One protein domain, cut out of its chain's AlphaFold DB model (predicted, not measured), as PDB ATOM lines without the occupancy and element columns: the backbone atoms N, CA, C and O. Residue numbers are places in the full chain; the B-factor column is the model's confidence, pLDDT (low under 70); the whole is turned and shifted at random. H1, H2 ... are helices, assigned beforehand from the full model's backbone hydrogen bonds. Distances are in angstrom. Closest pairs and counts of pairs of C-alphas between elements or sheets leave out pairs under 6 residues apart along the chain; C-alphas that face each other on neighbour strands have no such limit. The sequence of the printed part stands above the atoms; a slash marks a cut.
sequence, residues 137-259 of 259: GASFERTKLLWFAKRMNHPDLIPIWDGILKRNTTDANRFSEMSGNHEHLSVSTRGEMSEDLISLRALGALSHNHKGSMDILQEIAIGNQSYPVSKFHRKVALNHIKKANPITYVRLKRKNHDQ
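Overview. This is residues 137 to 259 of the 259 residues of an uncharacterized protein of Bdellovibrionaceae bacterium (UniProt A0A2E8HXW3). The helices make a slab: H4, the longest, runs through the middle with H6 beside it, H2 and H5 pack on one side of this row, and H7 packs on H6 beyond. H1 lies loosely along the other edge of H4, and H3 is near Thr 189. The printed part has 123 residues with seven named helices, H1 to H7 in order, and no named strand; the class is all helix, and H2, H4, H5, H6 and H7 form an up-and-down bundle, each running against the one before. It is compact, with a radius of gyration of the C-alphas of 14.4 A and spans of 41 by 33 by 21 A.

Arrangement. Start at H1, residues 139 to 149, close to but not clearly touching H4, residues 187 to 206: closest are C-alphas 146 and 195, 7.5 A apart. Next, H2, residues 155 to 166, touches H4, closest at C-alphas 161 and 199, 5.0 A. The hub is H5, residues 211 to 222; its residues 213 to 217 alone touch H4, closest at C-alphas 213 and 203, 5.1 A. With H6, residues 231 to 244, H5 forms a hairpin, closest at C-alphas 221 and 234, 4.3 A. Every O i to N i+4 pair is within hydrogen-bond range in the named helices except H2, with 6 of 8.

Along the chain. Find C-alpha 139 at (-34.141, 31.874, -109.758), where H1 begins. H4 runs 29.3 A from C-alpha 187 at (-43.359, 38.041, -100.971). H3 holds residues 172 to 179; H7, residues 246 to 255, ends at (-66.599, 44.078, -125.312).

Size, cuts and confidence. C-alphas 140 and 258 are farthest apart, 43.4 A. The printed part has no cut and no long link. Mean pLDDT is 71.3; 57 residues are under 70, among them residues 137 to 157 and 167 to 194.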
ATOM      1  N   GLY A 137     -36.519  25.937-111.040       38.69
ATOM      2  CA  GLY A 137     -35.679  26.113-109.839       38.69
ATOM      3  C   GLY A 137     -34.532  27.136-109.934       38.69
ATOM      4  O   GLY A 137     -34.031  27.582-108.905       38.69
ATOM      5  N   ALA A 138     -34.130  27.593-111.126       43.59
ATOM      6  CA  ALA A 138     -32.976  28.497-111.285       43.59
ATOM      7  C   ALA A 138     -33.343  30.001-111.221       43.59
ATOM      8  O   ALA A 138     -33.317  30.711-112.237       43.59
ATOM      9  N   SER A 139     -33.673  30.496-110.022       43.72
ATOM     10  CA  SER A 139     -34.141  31.874-109.758       43.72
ATOM     11  C   SER A 139     -33.124  32.979-110.097       43.72
ATOM     12  O   SER A 139     -33.505  34.042-110.583       43.72
ATOM     13  N   PHE A 140     -31.823  32.741-109.914       36.16
ATOM     14  CA  PHE A 140     -30.797  33.784-110.048       36.16
ATOM     15  C   PHE A 140     -30.499  34.193-111.501       36.16
ATOM     16  O   PHE A 140     -30.415  35.382-111.816       36.16
ATOM     17  N   GLU A 141     -30.386  33.239-112.431       51.78
ATOM     18  CA  GLU A 141     -30.101  33.583-113.835       51.78
ATOM     19  C   GLU A 141     -31.346  34.119-114.573       51.78
ATOM     20  O   GLU A 141     -31.223  34.838-115.563       51.78
ATOM     21  N   ARG A 142     -32.548  33.880-114.026       51.53
ATOM     22  CA  ARG A 142     -33.802  34.508-114.467       51.53
ATOM     23  C   ARG A 142     -33.780  36.022-114.238       51.53
ATOM     24  O   ARG A 142     -34.075  36.781-115.157       51.53
ATOM     25  N   THR A 143     -33.350  36.470-113.057       51.25
ATOM     26  CA  THR A 143     -33.210  37.900-112.720       51.25
ATOM     27  C   THR A 143     -32.241  38.616-113.661       51.25
ATOM     28  O   THR A 143     -32.511  39.738-114.094       51.25
ATOM     29  N   LYS A 144     -31.138  37.956-114.040       52.44
ATOM     30  CA  LYS A 144     -30.182  38.484-115.028       52.44
ATOM     31  C   LYS A 144     -30.824  38.597-116.411       52.44
ATOM     32  O   LYS A 144     -30.753  39.656-117.030       52.44
ATOM     33  N   LEU A 145     -31.506  37.551-116.872       53.56
ATOM     34  CA  LEU A 145     -32.170  37.535-118.176       53.56
ATOM     35  C   LEU A 145     -33.272  38.604-118.275       53.56
ATOM     36  O   LEU A 145     -33.337  39.327-119.265       53.56
ATOM     37  N   LEU A 146     -34.053  38.796-117.209       56.88
ATOM     38  CA  LEU A 146     -35.047  39.871-117.087       56.88
ATOM     39  C   LEU A 146     -34.419  41.263-117.103       56.88
ATOM     40  O   LEU A 146     -34.942  42.179-117.740       56.88
ATOM     41  N   TRP A 147     -33.290  41.435-116.414       59.19
ATOM     42  CA  TRP A 147     -32.549  42.692-116.417       59.19
ATOM     43  C   TRP A 147     -32.052  43.055-117.820       59.19
ATOM     44  O   TRP A 147     -32.162  44.216-118.223       59.19
ATOM     45  N   PHE A 148     -31.560  42.069-118.580       54.34
ATOM     46  CA  PHE A 148     -31.115  42.264-119.961       54.34
ATOM     47  C   PHE A 148     -32.269  42.520-120.908       54.34
ATOM     48  O   PHE A 148     -32.271  43.524-121.616       54.34
ATOM     49  N   ALA A 149     -33.278  41.660-120.879       54.12
ATOM     50  CA  ALA A 149     -34.407  41.758-121.775       54.12
ATOM     51  C   ALA A 149     -35.165  43.091-121.547       54.12
ATOM     52  O   ALA A 149     -35.553  43.748-122.506       54.12
ATOM     53  N   LYS A 150     -35.220  43.619-120.309       55.53
ATOM     54  CA  LYS A 150     -35.770  44.963-120.013       55.53
ATOM     55  C   LYS A 150     -35.064  46.102-120.765       55.53
ATOM     56  O   LYS A 150     -35.642  47.173-120.941       55.53
ATOM     57  N   ARG A 151     -33.811  45.911-121.176       57.69
ATOM     58  CA  ARG A 151     -33.017  46.899-121.923       57.69
ATOM     59  C   ARG A 151     -33.091  46.689-123.438       57.69
ATOM     60  O   ARG A 151     -32.394  47.385-124.174       57.69
ATOM     61  N   MET A 152     -33.911  45.749-123.908       59.53
ATOM     62  CA  MET A 152     -33.938  45.295-125.295       59.53
ATOM     63  C   MET A 152     -35.368  45.247-125.839       59.53
ATOM     64  O   MET A 152     -36.177  44.413-125.447       59.53
ATOM     65  N   ASN A 153     -35.663  46.105-126.815       64.00
ATOM     66  CA  ASN A 153     -36.942  46.111-127.529       64.00
ATOM     67  C   ASN A 153     -36.795  45.362-128.863       64.00
ATOM     68  O   ASN A 153     -36.812  45.986-129.924       64.00
ATOM     69  N   HIS A 154     -36.595  44.038-128.816       69.81
ATOM     70  CA  HIS A 154     -36.472  43.199-130.016       69.81
ATOM     71  C   HIS A 154     -37.613  42.167-130.129       69.81
ATOM     72  O   HIS A 154     -37.889  41.489-129.137       69.81
ATOM     73  N   PRO A 155     -38.245  41.998-131.311       67.06
ATOM     74  CA  PRO A 155     -39.337  41.040-131.518       67.06
ATOM     75  C   PRO A 155     -39.002  39.587-131.166       67.06
ATOM     76  O   PRO A 155     -39.834  38.902-130.585       67.06
ATOM     77  N   ASP A 156     -37.775  39.135-131.434       65.75
ATOM     78  CA  ASP A 156     -37.335  37.772-131.092       65.75
ATOM     79  C   ASP A 156     -37.452  37.451-129.591       65.75
ATOM     80  O   ASP A 156     -37.456  36.288-129.219       65.75
ATOM     81  N   LEU A 157     -37.561  38.453-128.710       69.94
ATOM     82  CA  LEU A 157     -37.724  38.237-127.269       69.94
ATOM     83  C   LEU A 157     -39.189  38.022-126.853       69.94
ATOM     84  O   LEU A 157     -39.449  37.718-125.692       69.94
ATOM     85  N   ILE A 158     -40.154  38.160-127.768       75.12
ATOM     86  CA  ILE A 158     -41.585  37.961-127.482       75.12
ATOM     87  C   ILE A 158     -41.880  36.588-126.854       75.12
ATOM     88  O   ILE A 158     -42.588  36.583-125.850       75.12
ATOM     89  N   PRO A 159     -41.319  35.458-127.333       72.00
ATOM     90  CA  PRO A 159     -41.532  34.155-126.699       72.00
ATOM     91  C   PRO A 159     -41.063  34.104-125.237       72.00
ATOM     92  O   PRO A 159     -41.697  33.459-124.407       72.00
ATOM     93  N   ILE A 160     -39.995  34.831-124.892       70.88
ATOM     94  CA  ILE A 160     -39.499  34.928-123.511       70.88
ATOM     95  C   ILE A 160     -40.513  35.677-122.646       70.88
ATOM     96  O   ILE A 160     -40.858  35.226-121.555       70.88
ATOM     97  N   TRP A 161     -41.004  36.818-123.137       78.06
ATOM     98  CA  TRP A 161     -41.983  37.639-122.424       78.06
ATOM     99  C   TRP A 161     -43.312  36.926-122.219       78.06
ATOM    100  O   TRP A 161     -43.882  36.994-121.132       78.06
ATOM    101  N   ASP A 162     -43.776  36.215-123.240       79.94
ATOM    102  CA  ASP A 162     -44.969  35.381-123.166       79.94
ATOM    103  C   ASP A 162     -44.774  34.213-122.185       79.94
ATOM    104  O   ASP A 162     -45.601  33.985-121.303       79.94
ATOM    105  N   GLY A 163     -43.624  33.534-122.247       74.44
ATOM    106  CA  GLY A 163     -43.274  32.455-121.323       74.44
ATOM    107  C   GLY A 163     -43.178  32.909-119.863       74.44
ATOM    108  O   GLY A 163     -43.525  32.152-118.959       74.44
ATOM    109  N   ILE A 164     -42.745  34.147-119.607       74.38
ATOM    110  CA  ILE A 164     -42.779  34.735-118.263       74.38
ATOM    111  C   ILE A 164     -44.217  34.870-117.771       74.38
ATOM    112  O   ILE A 164     -44.481  34.506-116.634       74.38
ATOM    113  N   LEU A 165     -45.129  35.362-118.604       77.12
ATOM    114  CA  LEU A 165     -46.516  35.593-118.207       77.12
ATOM    115  C   LEU A 165     -47.270  34.272-117.987       77.12
ATOM    116  O   LEU A 165     -48.050  34.159-117.043       77.12
ATOM    117  N   LYS A 166     -46.969  33.260-118.809       75.19
ATOM    118  CA  LYS A 166     -47.575  31.918-118.774       75.19
ATOM    119  C   LYS A 166     -47.061  31.006-117.664       75.19
ATOM    120  O   LYS A 166     -47.635  29.944-117.441       75.19
ATOM    121  N   ARG A 167     -45.976  31.367-116.981       65.31
ATOM    122  CA  ARG A 167     -45.395  30.511-115.940       65.31
ATOM    123  C   ARG A 167     -46.326  30.367-114.733       65.31
ATOM    124  O   ARG A 167     -47.138  31.252-114.460       65.31
ATOM    125  N   ASN A 168     -46.102  29.314-113.949       53.19
ATOM    126  CA  ASN A 168     -46.771  29.060-112.668       53.19
ATOM    127  C   ASN A 168     -48.305  29.081-112.791       53.19
ATOM    128  O   ASN A 168     -49.001  29.778-112.051       53.19
ATOM    129  N   THR A 169     -48.817  28.319-113.759       51.03
ATOM    130  CA  THR A 169     -50.240  27.976-113.922       51.03
ATOM    131  C   THR A 169     -50.737  26.970-112.883       51.03
ATOM    132  O   THR A 169     -51.940  26.845-112.697       51.03
ATOM    133  N   THR A 170     -49.829  26.263-112.207       46.16
ATOM    134  CA  THR A 170     -50.141  25.169-111.273       46.16
ATOM    135  C   THR A 170     -50.179  25.588-109.806       46.16
ATOM    136  O   THR A 170     -50.654  24.819-108.973       46.16
ATOM    137  N   ASP A 171     -49.726  26.798-109.463       57.75
ATOM    138  CA  ASP A 171     -49.784  27.279-108.085       57.75
ATOM    139  C   ASP A 171     -51.181  27.840-107.773       57.75
ATOM    140  O   ASP A 171     -51.509  28.995-108.069       57.75
ATOM    141  N   ALA A 172     -52.025  26.995-107.177       60.12
ATOM    142  CA  ALA A 172     -53.370  27.357-106.737       60.12
ATOM    143  C   ALA A 172     -53.369  28.552-105.762       60.12
ATOM    144  O   ALA A 172     -54.313  29.349-105.770       60.12
ATOM    145  N   ASN A 173     -52.294  28.737-104.983       60.59
ATOM    146  CA  ASN A 173     -52.162  29.877-104.076       60.59
ATOM    147  C   ASN A 173     -51.949  31.171-104.861       60.59
ATOM    148  O   ASN A 173     -52.627  32.163-104.598       60.59
ATOM    149  N   ARG A 174     -51.094  31.151-105.890       64.56
ATOM    150  CA  ARG A 174     -50.923  32.285-106.813       64.56
ATOM    151  C   ARG A 174     -52.232  32.628-107.516       64.56
ATOM    152  O   ARG A 174     -52.578  33.805-107.624       64.56
ATOM    153  N   PHE A 175     -52.968  31.619-107.981       65.44
ATOM    154  CA  PHE A 175     -54.260  31.824-108.635       65.44
ATOM    155  C   PHE A 175     -55.252  32.523-107.700       65.44
ATOM    156  O   PHE A 175     -55.859  33.523-108.085       65.44
ATOM    157  N   SER A 176     -55.371  32.050-106.457       66.19
ATOM    158  CA  SER A 176     -56.227  32.647-105.425       66.19
ATOM    159  C   SER A 176     -55.791  34.077-105.060       66.19
ATOM    160  O   SER A 176     -56.600  35.005-105.085       66.19
ATOM    161  N   GLU A 177     -54.492  34.303-104.836       66.50
ATOM    162  CA  GLU A 177     -53.937  35.615-104.473       66.50
ATOM    163  C   GLU A 177     -54.055  36.660-105.596       66.50
ATOM    164  O   GLU A 177     -54.288  37.841-105.324       66.50
ATOM    165  N   MET A 178     -53.892  36.257-106.863       67.31
ATOM    166  CA  MET A 178     -53.993  37.167-108.011       67.31
ATOM    167  C   MET A 178     -55.434  37.417-108.477       67.31
ATOM    168  O   MET A 178     -55.687  38.446-109.113       67.31
ATOM    169  N   SER A 179     -56.361  36.493-108.199       62.16
ATOM    170  CA  SER A 179     -57.790  36.634-108.519       62.16
ATOM    171  C   SER A 179     -58.584  37.349-107.420       62.16
ATOM    172  O   SER A 179     -59.575  38.018-107.726       62.16
ATOM    173  N   GLY A 180     -58.132  37.272-106.163       59.31
ATOM    174  CA  GLY A 180     -58.728  37.965-105.024       59.31
ATOM    175  C   GLY A 180     -58.543  39.490-105.057       59.31
ATOM    176  O   GLY A 180     -57.534  40.019-105.528       59.31
ATOM    177  N   ASN A 181     -59.517  40.230-104.516       50.44
ATOM    178  CA  ASN A 181     -59.395  41.674-104.276       50.44
ATOM    179  C   ASN A 181     -58.477  41.919-103.050       50.44
ATOM    180  O   ASN A 181     -58.954  42.102-101.942       50.44
ATOM    181  N   HIS A 182     -57.165  41.853-103.289       55.97
ATOM    182  CA  HIS A 182     -56.016  42.379-102.530       55.97
ATOM    183  C   HIS A 182     -56.194  42.858-101.074       55.97
ATOM    184  O   HIS A 182     -56.738  43.936-100.870       55.97
ATOM    185  N   GLU A 183     -55.466  42.237-100.134       49.94
ATOM    186  CA  GLU A 183     -54.828  42.977 -99.017       49.94
ATOM    187  C   GLU A 183     -53.398  42.486 -98.712       49.94
ATOM    188  O   GLU A 183     -52.517  43.305 -98.429       49.94
ATOM    189  N   HIS A 184     -53.089  41.193 -98.891       54.88
ATOM    190  CA  HIS A 184     -51.764  40.640 -98.573       54.88
ATOM    191  C   HIS A 184     -51.274  39.625 -99.613       54.88
ATOM    192  O   HIS A 184     -51.476  38.427 -99.475       54.88
ATOM    193  N   LEU A 185     -50.587  40.112-100.650       57.84
ATOM    194  CA  LEU A 185     -49.822  39.248-101.553       57.84
ATOM    195  C   LEU A 185     -48.565  38.734-100.844       57.84
ATOM    196  O   LEU A 185     -47.835  39.524-100.219       57.84
ATOM    197  N   SER A 186     -48.258  37.448-101.009       60.53
ATOM    198  CA  SER A 186     -47.011  36.881-100.495       60.53
ATOM    199  C   SER A 186     -45.782  37.602-101.084       60.53
ATOM    200  O   SER A 186     -45.851  38.307-102.098       60.53
ATOM    201  N   VAL A 187     -44.621  37.492-100.426       57.56
ATOM    202  CA  VAL A 187     -43.359  38.041-100.971       57.56
ATOM    203  C   VAL A 187     -43.048  37.419-102.338       57.56
ATOM    204  O   VAL A 187     -42.642  38.141-103.248       57.56
ATOM    205  N   SER A 188     -43.314  36.118-102.494       59.06
ATOM    206  CA  SER A 188     -43.130  35.392-103.752       59.06
ATOM    207  C   SER A 188     -44.034  35.956-104.851       59.06
ATOM    208  O   SER A 188     -43.544  36.421-105.879       59.06
ATOM    209  N   THR A 189     -45.339  36.072-104.579       60.88
ATOM    210  CA  THR A 189     -46.328  36.600-105.533       60.88
ATOM    211  C   THR A 189     -46.011  38.036-105.949       60.88
ATOM    212  O   THR A 189     -46.166  38.403-107.111       60.88
ATOM    213  N   ARG A 190     -45.510  38.869-105.026       59.31
ATOM    214  CA  ARG A 190     -45.067  40.240-105.341       59.31
ATOM    215  C   ARG A 190     -43.835  40.277-106.243       59.31
ATOM    216  O   ARG A 190     -43.779  41.120-107.140       59.31
ATOM    217  N   GLY A 191     -42.864  39.398-105.996       62.16
ATOM    218  CA  GLY A 191     -41.701  39.225-106.865       62.16
ATOM    219  C   GLY A 191     -42.134  38.854-108.279       62.16
ATOM    220  O   GLY A 191     -41.754  39.520-109.237       62.16
ATOM    221  N   GLU A 192     -43.029  37.878-108.402       66.75
ATOM    222  CA  GLU A 192     -43.548  37.439-109.694       66.75
ATOM    223  C   GLU A 192     -44.352  38.516-110.424       66.75
ATOM    224  O   GLU A 192     -44.088  38.765-111.598       66.75
ATOM    225  N   MET A 193     -45.247  39.232-109.732       68.38
ATOM    226  CA  MET A 193     -45.974  40.360-110.329       68.38
ATOM    227  C   MET A 193     -45.029  41.433-110.878       68.38
ATOM    228  O   MET A 193     -45.317  42.056-111.898       68.38
ATOM    229  N   SER A 194     -43.892  41.675-110.223       69.25
ATOM    230  CA  SER A 194     -42.887  42.617-110.730       69.25
ATOM    231  C   SER A 194     -42.336  42.175-112.091       69.25
ATOM    232  O   SER A 194     -42.180  42.993-112.999       69.25
ATOM    233  N   GLU A 195     -42.085  40.878-112.263       70.12
ATOM    234  CA  GLU A 195     -41.587  40.310-113.518       70.12
ATOM    235  C   GLU A 195     -42.662  40.273-114.613       70.12
ATOM    236  O   GLU A 195     -42.374  40.604-115.769       70.12
ATOM    237  N   ASP A 196     -43.909  39.965-114.248       74.44
ATOM    238  CA  ASP A 196     -45.067  40.033-115.146       74.44
ATOM    239  C   ASP A 196     -45.222  41.462-115.695       74.44
ATOM    240  O   ASP A 196     -45.372  41.683-116.898       74.44
ATOM    241  N   LEU A 197     -45.070  42.475-114.836       75.69
ATOM    242  CA  LEU A 197     -45.129  43.883-115.236       75.69
ATOM    243  C   LEU A 197     -43.957  44.325-116.112       75.69
ATOM    244  O   LEU A 197     -44.137  45.182-116.981       75.69
ATOM    245  N   ILE A 198     -42.757  43.783-115.897       74.88
ATOM    246  CA  ILE A 198     -41.616  44.027-116.789       74.88
ATOM    247  C   ILE A 198     -41.933  43.483-118.186       74.88
ATOM    248  O   ILE A 198     -41.739  44.197-119.171       74.88
ATOM    249  N   SER A 199     -42.494  42.278-118.257       78.25
ATOM    250  CA  SER A 199     -42.860  41.619-119.514       78.25
ATOM    251  C   SER A 199     -43.971  42.371-120.243       78.25
ATOM    252  O   SER A 199     -43.838  42.669-121.428       78.25
ATOM    253  N   LEU A 200     -45.013  42.805-119.527       81.94
ATOM    254  CA  LEU A 200     -46.079  43.642-120.086       81.94
ATOM    255  C   LEU A 200     -45.555  44.962-120.657       81.94
ATOM    256  O   LEU A 200     -46.000  45.392-121.720       81.94
ATOM    257  N   ARG A 201     -44.590  45.605-119.988       82.12
ATOM    258  CA  ARG A 201     -43.964  46.832-120.506       82.12
ATOM    259  C   ARG A 201     -43.151  46.568-121.768       82.12
ATOM    260  O   ARG A 201     -43.224  47.376-122.692       82.12
ATOM    261  N   ALA A 202     -42.402  45.467-121.815       80.75
ATOM    262  CA  ALA A 202     -41.606  45.094-122.981       80.75
ATOM    263  C   ALA A 202     -42.496  44.763-124.191       80.75
ATOM    264  O   ALA A 202     -42.295  45.304-125.279       80.75
ATOM    265  N   LEU A 203     -43.550  43.966-123.983       85.19
ATOM    266  CA  LEU A 203     -44.576  43.708-124.997       85.19
ATOM    267  C   LEU A 203     -45.251  45.007-125.447       85.19
ATOM    268  O   LEU A 203     -45.440  45.222-126.642       85.19
ATOM    269  N   GLY A 204     -45.548  45.905-124.503       86.56
ATOM    270  CA  GLY A 204     -46.090  47.231-124.770       86.56
ATOM    271  C   GLY A 204     -45.204  48.067-125.689       86.56
ATOM    272  O   GLY A 204     -45.703  48.630-126.660       86.56
ATOM    273  N   ALA A 205     -43.893  48.100-125.440       81.62
ATOM    274  CA  ALA A 205     -42.938  48.796-126.302       81.62
ATOM    275  C   ALA A 205     -42.895  48.208-127.725       81.62
ATOM    276  O   ALA A 205     -42.790  48.952-128.697       81.62
ATOM    277  N   LEU A 206     -43.026  46.884-127.855       81.25
ATOM    278  CA  LEU A 206     -43.028  46.184-129.144       81.25
ATOM    279  C   LEU A 206     -44.362  46.293-129.901       81.25
ATOM    280  O   LEU A 206     -44.385  46.215-131.128       81.25
ATOM    281  N   SER A 207     -45.473  46.491-129.187       89.50
ATOM    282  CA  SER A 207     -46.838  46.433-129.739       89.50
ATOM    283  C   SER A 207     -47.159  47.493-130.793       89.50
ATOM    284  O   SER A 207     -48.084  47.304-131.577       89.50
ATOM    285  N   HIS A 208     -46.378  48.573-130.863       84.12
ATOM    286  CA  HIS A 208     -46.512  49.582-131.915       84.12
ATOM    287  C   HIS A 208     -46.219  49.019-133.311       84.12
ATOM    288  O   HIS A 208     -46.853  49.431-134.276       84.12
ATOM    289  N   ASN A 209     -45.280  48.071-133.409       79.81
ATOM    290  CA  ASN A 209     -44.733  47.615-134.689       79.81
ATOM    291  C   ASN A 209     -44.807  46.093-134.875       79.81
ATOM    292  O   ASN A 209     -44.465  45.598-135.946       79.81
ATOM    293  N   HIS A 210     -45.217  45.337-133.854       83.19
ATOM    294  CA  HIS A 210     -45.248  43.882-133.914       83.19
ATOM    295  C   HIS A 210     -46.613  43.319-133.518       83.19
ATOM    296  O   HIS A 210     -47.048  43.435-132.371       83.19
ATOM    297  N   LYS A 211     -47.268  42.642-134.469       87.62
ATOM    298  CA  LYS A 211     -48.596  42.046-134.268       87.62
ATOM    299  C   LYS A 211     -48.603  41.036-133.116       87.62
ATOM    300  O   LYS A 211     -49.466  41.115-132.254       87.62
ATOM    301  N   GLY A 212     -47.590  40.171-133.032       85.88
ATOM    302  CA  GLY A 212     -47.536  39.132-131.997       85.88
ATOM    303  C   GLY A 212     -47.534  39.669-130.560       85.88
ATOM    304  O   GLY A 212     -48.173  39.084-129.696       85.88
ATOM    305  N   SER A 213     -46.887  40.810-130.284       86.69
ATOM    306  CA  SER A 213     -46.929  41.386-128.931       86.69
ATOM    307  C   SER A 213     -48.250  42.100-128.656       86.69
ATOM    308  O   SER A 213     -48.718  42.094-127.520       86.69
ATOM    309  N   MET A 214     -48.869  42.692-129.683       90.69
ATOM    310  CA  MET A 214     -50.217  43.248-129.580       90.69
ATOM    311  C   MET A 214     -51.238  42.148-129.264       90.69
ATOM    312  O   MET A 214     -52.049  42.339-128.366       90.69
ATOM    313  N   ASP A 215     -51.185  41.003-129.944       90.12
ATOM    314  CA  ASP A 215     -52.122  39.891-129.737       90.12
ATOM    315  C   ASP A 215     -52.066  39.371-128.287       90.12
ATOM    316  O   ASP A 215     -53.099  39.327-127.619       90.12
ATOM    317  N   ILE A 216     -50.862  39.147-127.742       90.06
ATOM    318  CA  ILE A 216     -50.676  38.758-126.330       90.06
ATOM    319  C   ILE A 216     -51.283  39.803-125.377       90.06
ATOM    320  O   ILE A 216     -52.015  39.464-124.444       90.06
ATOM    321  N   LEU A 217     -51.021  41.097-125.602       90.81
ATOM    322  CA  LEU A 217     -51.591  42.157-124.763       90.81
ATOM    323  C   LEU A 217     -53.123  42.179-124.828       90.81
ATOM    324  O   LEU A 217     -53.760  42.424-123.803       90.81
ATOM    325  N   GLN A 218     -53.716  41.946-126.004       91.94
ATOM    326  CA  GLN A 218     -55.171  41.911-126.169       91.94
ATOM    327  C   GLN A 218     -55.791  40.760-125.379       91.94
ATOM    328  O   GLN A 218     -56.748  40.989-124.644       91.94
ATOM    329  N   GLU A 219     -55.225  39.557-125.475       90.00
ATOM    330  CA  GLU A 219     -55.693  38.392-124.724       90.00
ATOM    331  C   GLU A 219     -55.608  38.620-123.201       90.00
ATOM    332  O   GLU A 219     -56.538  38.294-122.460       90.00
ATOM    333  N   ILE A 220     -54.526  39.250-122.722       88.94
ATOM    334  CA  ILE A 220     -54.373  39.638-121.308       88.94
ATOM    335  C   ILE A 220     -55.422  40.679-120.912       88.94
ATOM    336  O   ILE A 220     -56.016  40.581-119.841       88.94
ATOM    337  N   ALA A 221     -55.670  41.678-121.761       87.88
ATOM    338  CA  ALA A 221     -56.631  42.744-121.498       87.88
ATOM    339  C   ALA A 221     -58.071  42.232-121.328       87.88
ATOM    340  O   ALA A 221     -58.800  42.748-120.475       87.88
ATOM    341  N   ILE A 222     -58.469  41.222-122.105       86.56
ATOM    342  CA  ILE A 222     -59.787  40.572-121.993       86.56
ATOM    343  C   ILE A 222     -59.814  39.466-120.931       86.56
ATOM    344  O   ILE A 222     -60.881  38.994-120.560       86.56
ATOM    345  N   GLY A 223     -58.655  39.065-120.405       81.56
ATOM    346  CA  GLY A 223     -58.554  37.981-119.429       81.56
ATOM    347  C   GLY A 223     -58.812  36.592-120.018       81.56
ATOM    348  O   GLY A 223     -59.135  35.684-119.260       81.56
ATOM    349  N   ASN A 224     -58.658  36.415-121.333       78.62
ATOM    350  CA  ASN A 224     -58.819  35.133-122.027       78.62
ATOM    351  C   ASN A 224     -57.502  34.343-122.015       78.62
ATOM    352  O   ASN A 224     -56.982  33.956-123.057       78.62
ATOM    353  N   GLN A 225     -56.911  34.205-120.831       73.62
ATOM    354  CA  GLN A 225     -55.632  33.533-120.635       73.62
ATOM    355  C   GLN A 225     -55.841  32.241-119.857       73.62
ATOM    356  O   GLN A 225     -56.666  32.183-118.948       73.62
ATOM    357  N   SER A 226     -55.047  31.217-120.172       67.25
ATOM    358  CA  SER A 226     -55.026  29.947-119.432       67.25
ATOM    359  C   SER A 226     -54.337  30.048-118.060       67.25
ATOM    360  O   SER A 226     -54.215  29.049-117.356       67.25
ATOM    361  N   TYR A 227     -53.878  31.243-117.676       68.00
ATOM    362  CA  TYR A 227     -53.125  31.529-116.455       68.00
ATOM    363  C   TYR A 227     -53.721  32.725-115.691       68.00
ATOM    364  O   TYR A 227     -54.387  33.576-116.293       68.00
ATOM    365  N   PRO A 228     -53.504  32.827-114.362       65.62
ATOM    366  CA  PRO A 228     -54.101  33.886-113.556       65.62
ATOM    367  C   PRO A 228     -53.534  35.264-113.911       65.62
ATOM    368  O   PRO A 228     -52.346  35.539-113.760       65.62
ATOM    369  N   VAL A 229     -54.418  36.168-114.336       72.94
ATOM    370  CA  VAL A 229     -54.091  37.562-114.663       72.94
ATOM    371  C   VAL A 229     -54.895  38.502-113.766       72.94
ATOM    372  O   VAL A 229     -56.115  38.632-113.916       72.94
ATOM    373  N   SER A 230     -54.196  39.202-112.867       73.69
ATOM    374  CA  SER A 230     -54.795  40.210-111.984       73.69
ATOM    375  C   SER A 230     -55.487  41.341-112.758       73.69
ATOM    376  O   SER A 230     -55.076  41.707-113.864       73.69
ATOM    377  N   LYS A 231     -56.491  41.986-112.144       77.12
ATOM    378  CA  LYS A 231     -57.128  43.205-112.694       77.12
ATOM    379  C   LYS A 231     -56.098  44.291-113.034       77.12
ATOM    380  O   LYS A 231     -56.264  45.027-114.008       77.12
ATOM    381  N   PHE A 232     -55.013  44.372-112.259       78.56
ATOM    382  CA  PHE A 232     -53.919  45.304-112.507       78.56
ATOM    383  C   PHE A 232     -53.182  44.995-113.818       78.56
ATOM    384  O   PHE A 232     -52.975  45.904-114.621       78.56
ATOM    385  N   HIS A 233     -52.865  43.726-114.087       81.75
ATOM    386  CA  HIS A 233     -52.253  43.304-115.352       81.75
ATOM    387  C   HIS A 233     -53.142  43.656-116.553       81.75
ATOM    388  O   HIS A 233     -52.657  44.262-117.509       81.75
ATOM    389  N   ARG A 234     -54.456  43.393-116.465       84.38
ATOM    390  CA  ARG A 234     -55.418  43.752-117.527       84.38
ATOM    391  C   ARG A 234     -55.429  45.256-117.797       84.38
ATOM    392  O   ARG A 234     -55.369  45.690-118.946       84.38
ATOM    393  N   LYS A 235     -55.430  46.074-116.735       83.62
ATOM    394  CA  LYS A 235     -55.368  47.543-116.833       83.62
ATOM    395  C   LYS A 235     -54.071  48.024-117.492       83.62
ATOM    396  O   LYS A 235     -54.106  48.929-118.323       83.62
ATOM    397  N   VAL A 236     -52.929  47.434-117.132       83.62
ATOM    398  CA  VAL A 236     -51.627  47.770-117.729       83.62
ATOM    399  C   VAL A 236     -51.598  47.398-119.214       83.62
ATOM    400  O   VAL A 236     -51.204  48.232-120.029       83.62
ATOM    401  N   ALA A 237     -52.087  46.211-119.581       87.50
ATOM    402  CA  ALA A 237     -52.177  45.777-120.973       87.50
ATOM    403  C   ALA A 237     -53.079  46.704-121.808       87.50
ATOM    404  O   ALA A 237     -52.649  47.207-122.847       87.50
ATOM    405  N   LEU A 238     -54.275  47.040-121.309       88.19
ATOM    406  CA  LEU A 238     -55.188  47.996-121.952       88.19
ATOM    407  C   LEU A 238     -54.542  49.365-122.187       88.19
ATOM    408  O   LEU A 238     -54.752  49.969-123.238       88.19
ATOM    409  N   ASN A 239     -53.742  49.859-121.241       87.31
ATOM    410  CA  ASN A 239     -53.032  51.127-121.401       87.31
ATOM    411  C   ASN A 239     -51.973  51.071-122.508       87.31
ATOM    412  O   ASN A 239     -51.813  52.049-123.238       87.31
ATOM    413  N   HIS A 240     -51.257  49.953-122.645       90.25
ATOM    414  CA  HIS A 240     -50.307  49.770-123.741       90.25
ATOM    415  C   HIS A 240     -51.022  49.669-125.094       90.25
ATOM    416  O   HIS A 240     -50.643  50.385-126.019       90.25
ATOM    417  N   ILE A 241     -52.122  48.912-125.180       87.69
ATOM    418  CA  ILE A 241     -52.957  48.839-126.392       87.69
ATOM    419  C   ILE A 241     -53.497  50.221-126.759       87.69
ATOM    420  O   ILE A 241     -53.414  50.612-127.915       87.69
ATOM    421  N   LYS A 242     -53.991  51.005-125.791       89.56
ATOM    422  CA  LYS A 242     -54.479  52.373-126.037       89.56
ATOM    423  C   LYS A 242     -53.421  53.254-126.700       89.56
ATOM    424  O   LYS A 242     -53.765  54.053-127.562       89.56
ATOM    425  N   LYS A 243     -52.159  53.127-126.283       86.62
ATOM    426  CA  LYS A 243     -51.041  53.906-126.834       86.62
ATOM    427  C   LYS A 243     -50.613  53.412-128.214       86.62
ATOM    428  O   LYS A 243     -50.281  54.234-129.059       86.62
ATOM    429  N   ALA A 244     -50.608  52.100-128.431       86.25
ATOM    430  CA  ALA A 244     -50.133  51.505-129.676       86.25
ATOM    431  C   ALA A 244     -51.196  51.461-130.782       86.25
ATOM    432  O   ALA A 244     -50.891  51.739-131.936       86.25
ATOM    433  N   ASN A 245     -52.446  51.148-130.438       86.56
ATOM    434  CA  ASN A 245     -53.577  51.091-131.359       86.56
ATOM    435  C   ASN A 245     -54.887  51.530-130.658       86.56
ATOM    436  O   ASN A 245     -55.622  50.700-130.103       86.56
ATOM    437  N   PRO A 246     -55.218  52.836-130.703       88.94
ATOM    438  CA  PRO A 246     -56.421  53.382-130.072       88.94
ATOM    439  C   PRO A 246     -57.732  52.751-130.565       88.94
ATOM    440  O   PRO A 246     -58.672  52.607-129.784       88.94
ATOM    441  N   ILE A 247     -57.798  52.340-131.837       88.69
ATOM    442  CA  ILE A 247     -58.993  51.716-132.427       88.69
ATOM    443  C   ILE A 247     -59.249  50.359-131.768       88.69
ATOM    444  O   ILE A 247     -60.365  50.082-131.322       88.69
ATOM    445  N   THR A 248     -58.210  49.529-131.651       86.44
ATOM    446  CA  THR A 248     -58.291  48.241-130.951       86.44
ATOM    447  C   THR A 248     -58.697  48.431-129.493       86.44
ATOM    448  O   THR A 248     -59.583  47.729-129.012       86.44
ATOM    449  N   TYR A 249     -58.140  49.429-128.800       88.56
ATOM    450  CA  TYR A 249     -58.530  49.741-127.423       88.56
ATOM    451  C   TYR A 249     -60.030  50.037-127.277       88.56
ATOM    452  O   TYR A 249     -60.679  49.482-126.391       88.56
ATOM    453  N   VAL A 250     -60.603  50.875-128.150       86.38
ATOM    454  CA  VAL A 250     -62.041  51.193-128.110       86.38
ATOM    455  C   VAL A 250     -62.887  49.939-128.341       86.38
ATOM    456  O   VAL A 250     -63.868  49.732-127.626       86.38
ATOM    457  N   ARG A 251     -62.492  49.071-129.285       86.88
ATOM    458  CA  ARG A 251     -63.184  47.797-129.550       86.88
ATOM    459  C   ARG A 251     -63.187  46.880-128.326       86.88
ATOM    460  O   ARG A 251     -64.227  46.325-127.991       86.88
ATOM    461  N   LEU A 252     -62.050  46.752-127.643       84.12
ATOM    462  CA  LEU A 252     -61.932  45.917-126.444       84.12
ATOM    463  C   LEU A 252     -62.706  46.486-125.255       84.12
ATOM    464  O   LEU A 252     -63.350  45.740-124.527       84.12
ATOM    465  N   LYS A 253     -62.696  47.813-125.076       80.00
ATOM    466  CA  LYS A 253     -63.436  48.457-123.985       80.00
ATOM    467  C   LYS A 253     -64.949  48.257-124.117       80.00
ATOM    468  O   LYS A 253     -65.612  48.127-123.098       80.00
ATOM    469  N   ARG A 254     -65.480  48.223-125.346       77.00
ATOM    470  CA  ARG A 254     -66.897  47.911-125.601       77.00
ATOM    471  C   ARG A 254     -67.224  46.468-125.214       77.00
ATOM    472  O   ARG A 254     -68.119  46.263-124.414       77.00
ATOM    473  N   LYS A 255     -66.413  45.500-125.657       69.25
ATOM    474  CA  LYS A 255     -66.599  44.078-125.312       69.25
ATOM    475  C   LYS A 255     -66.591  43.799-123.804       69.25
ATOM    476  O   LYS A 255     -67.357  42.966-123.352       69.25
ATOM    477  N   ASN A 256     -65.755  44.502-123.038       61.09
ATOM    478  CA  ASN A 256     -65.699  44.355-121.578       61.09
ATOM    479  C   ASN A 256     -66.831  45.092-120.833       61.09
ATOM    480  O   ASN A 256     -66.906  44.972-119.618       61.09
ATOM    481  N   HIS A 257     -67.632  45.920-121.512       55.47
ATOM    482  CA  HIS A 257     -68.797  46.593-120.921       55.47
ATOM    483  C   HIS A 257     -70.078  45.760-121.046       55.47
ATOM    484  O   HIS A 257     -71.014  45.990-120.286       55.47
ATOM    485  N   ASP A 258     -70.093  44.820-121.993       43.09
ATOM    486  CA  ASP A 258     -71.211  43.916-122.273       43.09
ATOM    487  C   ASP A 258     -71.085  42.567-121.518       43.09
ATOM    488  O   ASP A 258     -71.927  41.687-121.695       43.09
ATOM    489  N   GLN A 259     -70.033  42.396-120.702       47.44
ATOM    490  CA  GLN A 259     -69.741  41.227-119.850       47.44
ATOM    491  C   GLN A 259     -69.779  41.611-118.371       47.44
ATOM    492  O   GLN A 259     -70.253  40.777-117.571       47.44
TER     493      GLN A 259